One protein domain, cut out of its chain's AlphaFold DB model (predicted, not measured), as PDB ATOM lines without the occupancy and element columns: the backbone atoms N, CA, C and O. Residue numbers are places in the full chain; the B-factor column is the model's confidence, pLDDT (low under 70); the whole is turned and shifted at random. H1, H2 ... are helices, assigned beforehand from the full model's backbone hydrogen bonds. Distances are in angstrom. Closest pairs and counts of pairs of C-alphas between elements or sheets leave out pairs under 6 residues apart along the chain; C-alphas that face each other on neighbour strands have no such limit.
ATOM      1  N   SER A 180      99.652 152.605 192.091       92.12
ATOM      2  CA  SER A 180     100.667 152.271 193.095       92.12
ATOM      3  C   SER A 180     101.513 153.494 193.467       92.12
ATOM      4  O   SER A 180     102.426 153.887 192.736       92.12
ATOM      5  N   ILE A 181     101.240 154.063 194.646       90.75
ATOM      6  CA  ILE A 181     101.907 155.263 195.183       90.75
ATOM      7  C   ILE A 181     103.431 155.075 195.254       90.75
ATOM      8  O   ILE A 181     104.186 155.965 194.874       90.75
ATOM      9  N   LYS A 182     103.896 153.886 195.663       91.69
ATOM     10  CA  LYS A 182     105.333 153.587 195.797       91.69
ATOM     11  C   LYS A 182     106.078 153.686 194.463       91.69
ATOM     12  O   LYS A 182     107.187 154.207 194.411       91.69
ATOM     13  N   ILE A 183     105.477 153.197 193.376       88.75
ATOM     14  CA  ILE A 183     106.103 153.237 192.044       88.75
ATOM     15  C   ILE A 183     106.115 154.671 191.512       88.75
ATOM     16  O   ILE A 183     107.114 155.107 190.939       88.75
ATOM     17  N   GLN A 184     105.043 155.426 191.758       90.19
ATOM     18  CA  GLN A 184     104.967 156.838 191.389       90.19
ATOM     19  C   GLN A 184     106.045 157.674 192.091       90.19
ATOM     20  O   GLN A 184     106.699 158.486 191.441       90.19
ATOM     21  N   GLU A 185     106.284 157.448 193.383       91.25
ATOM     22  CA  GLU A 185     107.330 158.148 194.138       91.25
ATOM     23  C   GLU A 185     108.730 157.870 193.570       91.25
ATOM     24  O   GLU A 185     109.494 158.798 193.292       91.25
ATOM     25  N   MET A 186     109.047 156.601 193.291       90.06
ATOM     26  CA  MET A 186     110.323 156.235 192.665       90.06
ATOM     27  C   MET A 186     110.491 156.868 191.275       90.06
ATOM     28  O   MET A 186     111.577 157.341 190.929       90.06
ATOM     29  N   TYR A 187     109.414 156.927 190.490       89.38
ATOM     30  CA  TYR A 187     109.413 157.574 189.180       89.38
ATOM     31  C   TYR A 187     109.636 159.092 189.278       89.38
ATOM     32  O   TYR A 187     110.383 159.656 188.479       89.38
ATOM     33  N   ILE A 188     109.067 159.756 190.289       91.06
ATOM     34  CA  ILE A 188     109.292 161.188 190.540       91.06
ATOM     35  C   ILE A 188     110.773 161.465 190.825       91.06
ATOM     36  O   ILE A 188     111.324 162.417 190.269       91.06
ATOM     37  N   HIS A 189     111.442 160.644 191.639       91.19
ATOM     38  CA  HIS A 189     112.879 160.803 191.894       91.19
ATOM     39  C   HIS A 189     113.714 160.661 190.624       91.19
ATOM     40  O   HIS A 189     114.624 161.455 190.394       91.19
ATOM     41  N   LEU A 190     113.366 159.701 189.768       90.06
ATOM     42  CA  LEU A 190     114.035 159.515 188.486       90.06
ATOM     43  C   LEU A 190     113.846 160.720 187.549       90.06
ATOM     44  O   LEU A 190     114.789 161.130 186.875       90.06
ATOM     45  N   GLN A 191     112.649 161.310 187.511       91.94
ATOM     46  CA  GLN A 191     112.394 162.523 186.728       91.94
ATOM     47  C   GLN A 191     113.220 163.712 187.221       91.94
ATOM     48  O   GLN A 191     113.757 164.453 186.396       91.94
ATOM     49  N   TRP A 192     113.347 163.873 188.542       93.50
ATOM     50  CA  TRP A 192     114.218 164.882 189.147       93.50
ATOM     51  C   TRP A 192     115.688 164.637 188.826       93.50
ATOM     52  O   TRP A 192     116.375 165.575 188.441       93.50
ATOM     53  N   LEU A 193     116.154 163.390 188.909       91.31
ATOM     54  CA  LEU A 193     117.522 163.034 188.540       91.31
ATOM     55  C   LEU A 193     117.804 163.353 187.065       91.31
ATOM     56  O   LEU A 193     118.810 163.977 186.752       91.31
ATOM     57  N   SER A 194     116.900 162.975 186.156       90.62
ATOM     58  CA  SER A 194     117.057 163.267 184.726       90.62
ATOM     59  C   SER A 194     117.061 164.767 184.429       90.62
ATOM     60  O   SER A 194     117.755 165.197 183.509       90.62
ATOM     61  N   LEU A 195     116.276 165.550 185.172       94.06
ATOM     62  CA  LEU A 195     116.269 167.003 185.065       94.06
ATOM     63  C   LEU A 195     117.586 167.600 185.569       94.06
ATOM     64  O   LEU A 195     118.197 168.372 184.840       94.06
ATOM     65  N   MET A 196     118.031 167.225 186.770       91.81
ATOM     66  CA  MET A 196     119.263 167.763 187.349       91.81
ATOM     67  C   MET A 196     120.487 167.409 186.507       91.81
ATOM     68  O   MET A 196     121.287 168.286 186.224       91.81
ATOM     69  N   LEU A 197     120.552 166.200 185.943       89.25
ATOM     70  CA  LEU A 197     121.628 165.827 185.022       89.25
ATOM     71  C   LEU A 197     121.681 166.729 183.773       89.25
ATOM     72  O   LEU A 197     122.757 167.056 183.288       89.25
ATOM     73  N   LYS A 198     120.529 167.146 183.233       92.06
ATOM     74  CA  LYS A 198     120.486 168.079 182.089       92.06
ATOM     75  C   LYS A 198     120.945 169.480 182.471       92.06
ATOM     76  O   LYS A 198     121.542 170.159 181.642       92.06
ATOM     77  N   ILE A 199     120.603 169.903 183.686       91.50
ATOM     78  CA  ILE A 199     121.014 171.180 184.265       91.50
ATOM     79  C   ILE A 199     122.535 171.184 184.464       91.50
ATOM     80  O   ILE A 199     123.191 172.100 183.977       91.50
ATOM     81  N   ASP A 200     123.083 170.136 185.079       88.25
ATOM     82  CA  ASP A 200     124.521 169.980 185.317       88.25
ATOM     83  C   ASP A 200     125.300 169.956 184.007       88.25
ATOM     84  O   ASP A 200     126.144 170.820 183.799       88.25
ATOM     85  N   ILE A 201     124.936 169.071 183.066       86.94
ATOM     86  CA  ILE A 201     125.618 168.970 181.765       86.94
ATOM     87  C   ILE A 201     125.658 170.326 181.060       86.94
ATOM     88  O   ILE A 201     126.681 170.686 180.482       86.94
ATOM     89  N   PHE A 202     124.553 171.075 181.085       90.06
ATOM     90  CA  PHE A 202     124.512 172.401 180.482       90.06
ATOM     91  C   PHE A 202     125.473 173.357 181.180       90.06
ATOM     92  O   PHE A 202     126.331 173.946 180.527       90.06
ATOM     93  N   PHE A 203     125.349 173.501 182.496       85.50
ATOM     94  CA  PHE A 203     126.133 174.486 183.221       85.50
ATOM     95  C   PHE A 203     127.631 174.151 183.259       85.50
ATOM     96  O   PHE A 203     128.488 175.025 183.159       85.50
ATOM     97  N   GLU A 204     127.983 172.879 183.324       81.88
ATOM     98  CA  GLU A 204     129.373 172.438 183.296       81.88
ATOM     99  C   GLU A 204     129.992 172.631 181.912       81.88
ATOM    100  O   GLU A 204     131.079 173.201 181.797       81.88
ATOM    101  N   PHE A 205     129.280 172.226 180.855       83.19
ATOM    102  CA  PHE A 205     129.731 172.435 179.480       83.19
ATOM    103  C   PHE A 205     129.931 173.921 179.187       83.19
ATOM    104  O   PHE A 205     130.942 174.324 178.614       83.19
ATOM    105  N   THR A 206     128.979 174.748 179.604       83.81
ATOM    106  CA  THR A 206     129.044 176.183 179.385       83.81
ATOM    107  C   THR A 206     130.150 176.843 180.228       83.81
ATOM    108  O   THR A 206     130.871 177.685 179.695       83.81
ATOM    109  N   SER A 207     130.368 176.429 181.483       78.00
ATOM    110  CA  SER A 207     131.516 176.885 182.291       78.00
ATOM    111  C   SER A 207     132.854 176.546 181.628       78.00
ATOM    112  O   SER A 207     133.730 177.402 181.502       78.00
ATOM    113  N   TYR A 208     132.996 175.305 181.155       78.00
ATOM    114  CA  TYR A 208     134.198 174.842 180.469       78.00
ATOM    115  C   TYR A 208     134.442 175.614 179.169       78.00
ATOM    116  O   TYR A 208     135.562 176.044 178.900       78.00
ATOM    117  N   PHE A 209     133.389 175.859 178.389       79.69
ATOM    118  CA  PHE A 209     133.474 176.664 177.175       79.69
ATOM    119  C   PHE A 209     133.912 178.109 177.465       79.69
ATOM    120  O   PHE A 209     134.769 178.637 176.758       79.69
ATOM    121  N   LEU A 210     133.392 178.736 178.526       75.81
ATOM    122  CA  LEU A 210     133.849 180.061 178.960       75.81
ATOM    123  C   LEU A 210     135.322 180.070 179.369       75.81
ATOM    124  O   LEU A 210     136.031 181.018 179.040       75.81
ATOM    125  N   LEU A 211     135.785 179.031 180.066       74.25
ATOM    126  CA  LEU A 211     137.191 178.899 180.441       74.25
ATOM    127  C   LEU A 211     138.082 178.790 179.198       74.25
ATOM    128  O   LEU A 211     139.098 179.477 179.128       74.25
ATOM    129  N   LEU A 212     137.684 177.986 178.207       72.75
ATOM    130  CA  LEU A 212     138.403 177.872 176.936       72.75
ATOM    131  C   LEU A 212     138.445 179.199 176.178       72.75
ATOM    132  O   LEU A 212     139.496 179.562 175.658       72.75
ATOM    133  N   LEU A 213     137.332 179.940 176.138       75.12
ATOM    134  CA  LEU A 213     137.317 181.281 175.556       75.12
ATOM    135  C   LEU A 213     138.276 182.204 176.311       75.12
ATOM    136  O   LEU A 213     139.143 182.813 175.696       75.12
ATOM    137  N   TYR A 214     138.167 182.275 177.638       72.62
ATOM    138  CA  TYR A 214     139.044 183.102 178.463       72.62
ATOM    139  C   TYR A 214     140.523 182.770 178.242       72.62
ATOM    140  O   TYR A 214     141.342 183.679 178.134       72.62
ATOM    141  N   GLN A 215     140.871 181.486 178.138       69.75
ATOM    142  CA  GLN A 215     142.226 181.063 177.801       69.75
ATOM    143  C   GLN A 215     142.613 181.542 176.405       69.75
ATOM    144  O   GLN A 215     143.579 182.283 176.305       69.75
ATOM    145  N   ALA A 216     141.824 181.234 175.370       70.44
ATOM    146  CA  ALA A 216     142.104 181.625 173.988       70.44
ATOM    147  C   ALA A 216     142.348 183.136 173.812       70.44
ATOM    148  O   ALA A 216     143.155 183.526 172.973       70.44
ATOM    149  N   PHE A 217     141.689 183.980 174.613       67.31
ATOM    150  CA  PHE A 217     141.900 185.431 174.598       67.31
ATOM    151  C   PHE A 217     143.127 185.898 175.393       67.31
ATOM    152  O   PHE A 217     143.723 186.907 175.025       67.31
ATOM    153  N   ASN A 218     143.517 185.203 176.466       64.31
ATOM    154  CA  ASN A 218     144.666 185.594 177.293       64.31
ATOM    155  C   ASN A 218     145.981 184.917 176.885       64.31
ATOM    156  O   ASN A 218     147.055 185.382 177.268       64.31
ATOM    157  N   THR A 219     145.937 183.821 176.129       54.59
ATOM    158  CA  THR A 219     147.140 183.107 175.709       54.59
ATOM    159  C   THR A 219     147.732 183.689 174.430       54.59
ATOM    160  O   THR A 219     147.379 183.297 173.322       54.59
ATOM    161  N   SER A 245     132.351 164.218 189.558       68.06
ATOM    162  CA  SER A 245     133.420 164.377 190.558       68.06
ATOM    163  C   SER A 245     134.563 165.265 190.047       68.06
ATOM    164  O   SER A 245     135.026 166.155 190.758       68.06
ATOM    165  N   PHE A 246     134.995 165.061 188.802       70.38
ATOM    166  CA  PHE A 246     135.994 165.889 188.128       70.38
ATOM    167  C   PHE A 246     135.494 167.323 187.929       70.38
ATOM    168  O   PHE A 246     136.232 168.279 188.144       70.38
ATOM    169  N   LEU A 247     134.224 167.480 187.572       68.88
ATOM    170  CA  LEU A 247     133.584 168.770 187.355       68.88
ATOM    171  C   LEU A 247     133.358 169.528 188.662       68.88
ATOM    172  O   LEU A 247     133.523 170.744 188.689       68.88
ATOM    173  N   LEU A 248     133.079 168.831 189.764       72.06
ATOM    174  CA  LEU A 248     132.995 169.418 191.101       72.06
ATOM    175  C   LEU A 248     134.378 169.907 191.549       72.06
ATOM    176  O   LEU A 248     134.501 171.043 192.003       72.06
ATOM    177  N   LEU A 249     135.433 169.114 191.327       74.12
ATOM    178  CA  LEU A 249     136.818 169.544 191.559       74.12
ATOM    179  C   LEU A 249     137.196 170.755 190.697       74.12
ATOM    180  O   LEU A 249     137.795 171.697 191.210       74.12
ATOM    181  N   ASN A 250     136.809 170.765 189.419       70.56
ATOM    182  CA  ASN A 250     137.062 171.885 188.517       70.56
ATOM    183  C   ASN A 250     136.287 173.139 188.954       70.56
ATOM    184  O   ASN A 250     136.852 174.222 189.027       70.56
ATOM    185  N   THR A 251     135.024 172.993 189.356       71.25
ATOM    186  CA  THR A 251     134.200 174.098 189.868       71.25
ATOM    187  C   THR A 251     134.788 174.677 191.153       71.25
ATOM    188  O   THR A 251     134.881 175.894 191.292       71.25
ATOM    189  N   VAL A 252     135.245 173.831 192.083       78.06
ATOM    190  CA  VAL A 252     135.928 174.278 193.308       78.06
ATOM    191  C   VAL A 252     137.238 174.984 192.973       78.06
ATOM    192  O   VAL A 252     137.483 176.065 193.506       78.06
ATOM    193  N   TYR A 253     138.048 174.415 192.075       76.75
ATOM    194  CA  TYR A 253     139.279 175.042 191.599       76.75
ATOM    195  C   TYR A 253     138.982 176.437 191.053       76.75
ATOM    196  O   TYR A 253     139.487 177.417 191.584       76.75
ATOM    197  N   ILE A 254     138.064 176.537 190.094       68.56
ATOM    198  CA  ILE A 254     137.610 177.783 189.477       68.56
ATOM    199  C   ILE A 254     137.149 178.810 190.518       68.56
ATOM    200  O   ILE A 254     137.524 179.980 190.427       68.56
ATOM    201  N   ILE A 255     136.339 178.405 191.499       71.56
ATOM    202  CA  ILE A 255     135.863 179.295 192.566       71.56
ATOM    203  C   ILE A 255     137.051 179.851 193.360       71.56
ATOM    204  O   ILE A 255     137.132 181.064 193.560       71.56
ATOM    205  N   VAL A 256     137.991 178.994 193.768       76.94
ATOM    206  CA  VAL A 256     139.192 179.399 194.514       76.94
ATOM    207  C   VAL A 256     140.049 180.360 193.688       76.94
ATOM    208  O   VAL A 256     140.434 181.418 194.192       76.94
ATOM    209  N   THR A 257     140.291 180.058 192.411       68.75
ATOM    210  CA  THR A 257     141.069 180.933 191.525       68.75
ATOM    211  C   THR A 257     140.364 182.273 191.326       68.75
ATOM    212  O   THR A 257     141.003 183.318 191.407       68.75
ATOM    213  N   THR A 258     139.040 182.279 191.153       68.06
ATOM    214  CA  THR A 258     138.265 183.512 190.930       68.06
ATOM    215  C   THR A 258     138.190 184.389 192.184       68.06
ATOM    216  O   THR A 258     138.248 185.611 192.063       68.06
ATOM    217  N   PHE A 259     138.117 183.803 193.386       69.44
ATOM    218  CA  PHE A 259     138.189 184.558 194.647       69.44
ATOM    219  C   PHE A 259     139.558 185.208 194.882       69.44
ATOM    220  O   PHE A 259     139.635 186.222 195.570       69.44
ATOM    221  N   SER A 260     140.632 184.644 194.320       62.75
ATOM    222  CA  SER A 260     141.989 185.176 194.487       62.75
ATOM    223  C   SER A 260     142.288 186.399 193.609       62.75
ATOM    224  O   SER A 260     143.172 187.190 193.937       62.75
ATOM    225  N   VAL A 261     141.542 186.593 192.514       61.00
ATOM    226  CA  VAL A 261     141.752 187.705 191.578       61.00
ATOM    227  C   VAL A 261     140.876 188.890 191.986       61.00
ATOM    228  O   VAL A 261     139.652 188.795 192.008       61.00
ATOM    229  N   ALA A 262     141.499 190.045 192.246       49.78
ATOM    230  CA  ALA A 262     140.849 191.276 192.721       49.78
ATOM    231  C   ALA A 262     139.722 191.830 191.812       49.78
ATOM    232  O   ALA A 262     138.981 192.723 192.216       49.78
ATOM    233  N   ALA A 263     139.558 191.293 190.599       56.31
ATOM    234  CA  ALA A 263     138.523 191.660 189.636       56.31
ATOM    235  C   ALA A 263     137.473 190.544 189.466       56.31
ATOM    236  O   ALA A 263     137.218 190.086 188.346       56.31
ATOM    237  N   SER A 264     136.880 190.099 190.578       60.66
ATOM    238  CA  SER A 264     135.929 188.984 190.624       60.66
ATOM    239  C   SER A 264     134.713 189.222 189.719       60.66
ATOM    240  O   SER A 264     133.952 190.177 189.895       60.66
ATOM    241  N   TRP A 265     134.506 188.329 188.752       73.75
ATOM    242  CA  TRP A 265     133.345 188.339 187.866       73.75
ATOM    243  C   TRP A 265     132.111 187.817 188.620       73.75
ATOM    244  O   TRP A 265     131.860 186.617 188.677       73.75
ATOM    245  N   TYR A 266     131.340 188.716 189.240       71.75
ATOM    246  CA  TYR A 266     130.224 188.351 190.128       71.75
ATOM    247  C   TYR A 266     129.166 187.447 189.481       71.75
ATOM    248  O   TYR A 266     128.694 186.509 190.123       71.75
ATOM    249  N   ALA A 267     128.813 187.693 188.214       72.56
ATOM    250  CA  ALA A 267     127.863 186.854 187.483       72.56
ATOM    251  C   ALA A 267     128.362 185.403 187.379       72.56
ATOM    252  O   ALA A 267     127.610 184.461 187.624       72.56
ATOM    253  N   TYR A 268     129.655 185.235 187.107       76.19
ATOM    254  CA  TYR A 268     130.302 183.931 187.063       76.19
ATOM    255  C   TYR A 268     130.378 183.262 188.443       76.19
ATOM    256  O   TYR A 268     130.180 182.058 188.554       76.19
ATOM    257  N   MET A 269     130.569 184.024 189.522       76.06
ATOM    258  CA  MET A 269     130.541 183.471 190.885       76.06
ATOM    259  C   MET A 269     129.162 182.928 191.262       76.06
ATOM    260  O   MET A 269     129.054 181.804 191.753       76.06
ATOM    261  N   MET A 270     128.102 183.696 190.997       77.19
ATOM    262  CA  MET A 270     126.718 183.254 191.218       77.19
ATOM    263  C   MET A 270     126.404 181.988 190.422       77.19
ATOM    264  O   MET A 270     125.773 181.061 190.932       77.19
ATOM    265  N   TYR A 271     126.887 181.945 189.184       80.25
ATOM    266  CA  TYR A 271     126.771 180.791 188.315       80.25
ATOM    267  C   TYR A 271     127.476 179.562 188.900       80.25
ATOM    268  O   TYR A 271     126.832 178.533 189.086       80.25
ATOM    269  N   SER A 272     128.752 179.681 189.275       79.50
ATOM    270  CA  SER A 272     129.553 178.587 189.844       79.50
ATOM    271  C   SER A 272     128.964 178.038 191.146       79.50
ATOM    272  O   SER A 272     128.952 176.826 191.357       79.50
ATOM    273  N   VAL A 273     128.405 178.901 192.002       82.12
ATOM    274  CA  VAL A 273     127.659 178.467 193.196       82.12
ATOM    275  C   VAL A 273     126.404 177.682 192.804       82.12
ATOM    276  O   VAL A 273     126.118 176.647 193.405       82.12
ATOM    277  N   GLY A 274     125.673 178.131 191.780       83.44
ATOM    278  CA  GLY A 274     124.526 177.406 191.232       83.44
ATOM    279  C   GLY A 274     124.893 176.010 190.723       83.44
ATOM    280  O   GLY A 274     124.205 175.047 191.068       83.44
ATOM    281  N   VAL A 275     126.001 175.889 189.981       83.75
ATOM    282  CA  VAL A 275     126.531 174.599 189.498       83.75
ATOM    283  C   VAL A 275     126.874 173.682 190.666       83.75
ATOM    284  O   VAL A 275     126.476 172.522 190.674       83.75
ATOM    285  N   LEU A 276     127.544 174.204 191.695       84.06
ATOM    286  CA  LEU A 276     127.906 173.420 192.873       84.06
ATOM    287  C   LEU A 276     126.668 172.864 193.596       84.06
ATOM    288  O   LEU A 276     126.639 171.691 193.971       84.06
ATOM    289  N   ILE A 277     125.633 173.691 193.778       87.44
ATOM    290  CA  ILE A 277     124.372 173.264 194.403       87.44
ATOM    291  C   ILE A 277     123.689 172.182 193.557       87.44
ATOM    292  O   ILE A 277     123.214 171.186 194.109       87.44
ATOM    293  N   ALA A 278     123.649 172.364 192.235       86.62
ATOM    294  CA  ALA A 278     123.044 171.410 191.313       86.62
ATOM    295  C   ALA A 278     123.789 170.062 191.324       86.62
ATOM    296  O   ALA A 278     123.153 169.029 191.543       86.62
ATOM    297  N   ALA A 279     125.124 170.076 191.291       84.69
ATOM    298  CA  ALA A 279     125.957 168.877 191.368       84.69
ATOM    299  C   ALA A 279     125.724 168.084 192.668       84.69
ATOM    300  O   ALA A 279     125.527 166.864 192.643       84.69
ATOM    301  N   VAL A 280     125.676 168.762 193.822       87.62
ATOM    302  CA  VAL A 280     125.368 168.114 195.113       87.62
ATOM    303  C   VAL A 280     123.961 167.506 195.096       87.62
ATOM    304  O   VAL A 280     123.769 166.371 195.552       87.62
ATOM    305  N   ALA A 281     122.977 168.220 194.542       90.06
ATOM    306  CA  ALA A 281     121.617 167.711 194.400       90.06
ATOM    307  C   ALA A 281     121.562 166.473 193.487       90.06
ATOM    308  O   ALA A 281     120.874 165.503 193.819       90.06
ATOM    309  N   THR A 282     122.320 166.456 192.390       89.69
ATOM    310  CA  THR A 282     122.428 165.315 191.472       89.69
ATOM    311  C   THR A 282     123.037 164.099 192.144       89.69
ATOM    312  O   THR A 282     122.470 163.009 192.037       89.69
ATOM    313  N   VAL A 283     124.128 164.257 192.899       86.75
ATOM    314  CA  VAL A 283     124.732 163.150 193.660       86.75
ATOM    315  C   VAL A 283     123.726 162.585 194.666       86.75
ATOM    316  O   VAL A 283     123.505 161.372 194.706       86.75
ATOM    317  N   ALA A 284     123.043 163.447 195.425       90.88
ATOM    318  CA  ALA A 284     122.040 163.019 196.400       90.88
ATOM    319  C   ALA A 284     120.860 162.274 195.745       90.88
ATOM    320  O   ALA A 284     120.416 161.233 196.246       90.88
ATOM    321  N   LEU A 285     120.355 162.773 194.612       90.31
ATOM    322  CA  LEU A 285     119.290 162.123 193.841       90.31
ATOM    323  C   LEU A 285     119.757 160.800 193.228       90.31
ATOM    324  O   LEU A 285     119.004 159.827 193.255       90.31
ATOM    325  N   SER A 286     120.995 160.733 192.739       88.12
ATOM    326  CA  SER A 286     121.593 159.522 192.168       88.12
ATOM    327  C   SER A 286     121.658 158.402 193.204       88.12
ATOM    328  O   SER A 286     121.155 157.303 192.956       88.12
ATOM    329  N   VAL A 287     122.148 158.695 194.416       89.69
ATOM    330  CA  VAL A 287     122.168 157.735 195.532       89.69
ATOM    331  C   VAL A 287     120.753 157.252 195.865       89.69
ATOM    332  O   VAL A 287     120.515 156.045 195.960       89.69
ATOM    333  N   ARG A 288     119.776 158.162 195.976       90.06
ATOM    334  CA  ARG A 288     118.372 157.789 196.238       90.06
ATOM    335  C   ARG A 288     117.774 156.916 195.133       90.06
ATOM    336  O   ARG A 288     117.007 155.999 195.431       90.06
ATOM    337  N   CYS A 289     118.108 157.175 193.872       87.38
ATOM    338  CA  CYS A 289     117.670 156.350 192.750       87.38
ATOM    339  C   CYS A 289     118.309 154.955 192.786       87.38
ATOM    340  O   CYS A 289     117.594 153.970 192.602       87.38
ATOM    341  N   GLN A 290     119.606 154.849 193.090       87.50
ATOM    342  CA  GLN A 290     120.313 153.565 193.206       87.50
ATOM    343  C   GLN A 290     119.725 152.681 194.312       87.50
ATOM    344  O   GLN A 290     119.423 151.511 194.075       87.50
ATOM    345  N   LEU A 291     119.441 153.253 195.487       87.12
ATOM    346  CA  LEU A 291     118.823 152.529 196.609       87.12
ATOM    347  C   LEU A 291     117.413 151.992 196.297       87.12
ATOM    348  O   LEU A 291     116.918 151.091 196.980       87.12
ATOM    349  N   ASN A 292     116.752 152.531 195.270       86.25
ATOM    350  CA  ASN A 292     115.409 152.129 194.859       86.25
ATOM    351  C   ASN A 292     115.380 151.301 193.564       86.25
ATOM    352  O   ASN A 292     114.336 150.741 193.226       86.25
ATOM    353  N   PHE A 293     116.506 151.155 192.860       82.12
ATOM    354  CA  PHE A 293     116.552 150.507 191.546       82.12
ATOM    355  C   PHE A 293     116.124 149.027 191.583       82.12
ATOM    356  O   PHE A 293     115.472 148.540 190.659       82.12
ATOM    357  N   GLY A 294     116.407 148.324 192.686       82.00
ATOM    358  CA  GLY A 294     116.027 146.919 192.897       82.00
ATOM    359  C   GLY A 294     114.556 146.674 193.263       82.00
ATOM    360  O   GLY A 294     114.141 145.522 193.335       82.00
ATOM    361  N   LYS A 295     113.744 147.717 193.484       87.25
ATOM    362  CA  LYS A 295     112.365 147.595 194.007       87.25
ATOM    363  C   LYS A 295     111.283 147.602 192.914       87.25
ATOM    364  O   LYS A 295     110.169 148.056 193.151       87.25
ATOM    365  N   GLY A 296     111.613 147.136 191.707       80.38
ATOM    366  CA  GLY A 296     110.682 147.093 190.567       80.38
ATOM    367  C   GLY A 296     110.668 148.351 189.690       80.38
ATOM    368  O   GLY A 296     109.855 148.454 188.779       80.38
ATOM    369  N   LEU A 297     111.586 149.301 189.910       74.31
ATOM    370  CA  LEU A 297     111.713 150.499 189.068       74.31
ATOM    371  C   LEU A 297     112.115 150.152 187.623       74.31
ATOM    372  O   LEU A 297     111.701 150.833 186.685       74.31
ATOM    373  N   LYS A 298     112.893 149.075 187.445       77.19
ATOM    374  CA  LYS A 298     113.506 148.661 186.172       77.19
ATOM    375  C   LYS A 298     112.508 148.513 185.019       77.19
ATOM    376  O   LYS A 298     112.844 148.881 183.898       77.19
ATOM    377  N   ASP A 299     111.293 148.044 185.291       78.44
ATOM    378  CA  ASP A 299     110.287 147.782 184.253       78.44
ATOM    379  C   ASP A 299     109.601 149.059 183.747       78.44
ATOM    380  O   ASP A 299     109.125 149.118 182.613       78.44
ATOM    381  N   PHE A 300     109.596 150.113 184.566       73.38
ATOM    382  CA  PHE A 300     108.988 151.398 184.225       73.38
ATOM    383  C   PHE A 300     109.980 152.366 183.592       73.38
ATOM    384  O   PHE A 300     109.559 153.310 182.914       73.38
ATOM    385  N   VAL A 301     111.290 152.141 183.762       69.81
ATOM    386  CA  VAL A 301     112.277 152.997 183.108       69.81
ATOM    387  C   VAL A 301     112.494 152.570 181.664       69.81
ATOM    388  O   VAL A 301     113.223 151.632 181.348       69.81
ATOM    389  N   GLN A 302     111.875 153.316 180.755       62.88
ATOM    390  CA  GLN A 302     112.066 153.169 179.318       62.88
ATOM    391  C   GLN A 302     113.423 153.770 178.902       62.88
ATOM    392  O   GLN A 302     113.479 154.807 178.249       62.88
TER     393      GLN A 302
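This is residues 180 to 219 and 245 to 302 of the 359 residues of an uncharacterized protein of Mucor circinelloides f. circinelloides (strain 1006PhL) (UniProt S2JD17). A long helix, H1, makes the length of a rod, and the helix H3 crosses it near the middle at a narrow angle, running back the opposite way. The shorter H2 forms a helical hairpin with H3 and packs on residues 269 to 279 of it, while the far end of H1, residues 212 to 218, sticks out with no other part near it. The printed part has 98 residues with three named helices, in the order H1, H2, H3 along the chain, and no named strand; its class is all helix. It is loose, with a radius of gyration of the C-alphas of 17.4 A, and its C-alphas span 56 by 21 by 20 A.

H1, residues 181 to 218, and H3, residues 266 to 293, touch, with 24 pairs of C-alphas within 8 A. Their closest C-alphas are those of Leu 193 and Leu 285, 5.7 A apart, and their centres are 8.2 A apart. They run opposite ways at a shallow tilt of 34 degrees, only just short of steep. H2, residues 245 to 260, is close to H1 but not clearly touching: the closest C-alphas, those of Glu 204 and Leu 247, are 6.9 A apart. These two run the same way at a steep tilt of 48 degrees. H2 and H3 form a helical hairpin over a tight link of 5 residues, and run opposite ways at a shallow tilt of 22 degrees. They touch, H3 with residues 269 to 279 alone, and the closest C-alphas, those of Thr 251 and Ser 272, are 6.5 A apart. In H1, H2 and H3 every pair of O of residue i and N of residue i+4 is within hydrogen-bond range.

H1 begins at C-alpha 181, at (101.907, 155.263, 195.183), and runs 55.4 A to C-alpha 218, at (144.666, 185.594, 177.293). H2 measures 22.8 A from C-alpha 245 to C-alpha 260. H3 runs 40.3 A from C-alpha 266 to C-alpha 293, which is at (116.552, 150.507, 191.546). Residues 294 to 302 follow it with no named element.

The two C-alphas farthest apart are those of Ser 180 and Thr 219, at 58.4 A. Residues 220 to 244 are not printed, and the gap from C-alpha 219 to C-alpha 245 is 27.6 A; the link from H1 to H2 lies across this cut. Residues 212 to 219, of which 212 to 218 belong to H1, stand free. The mean pLDDT of the printed part is 80.0, and 17 residues are under 70, among them residues 217 to 219 and 257 to 264.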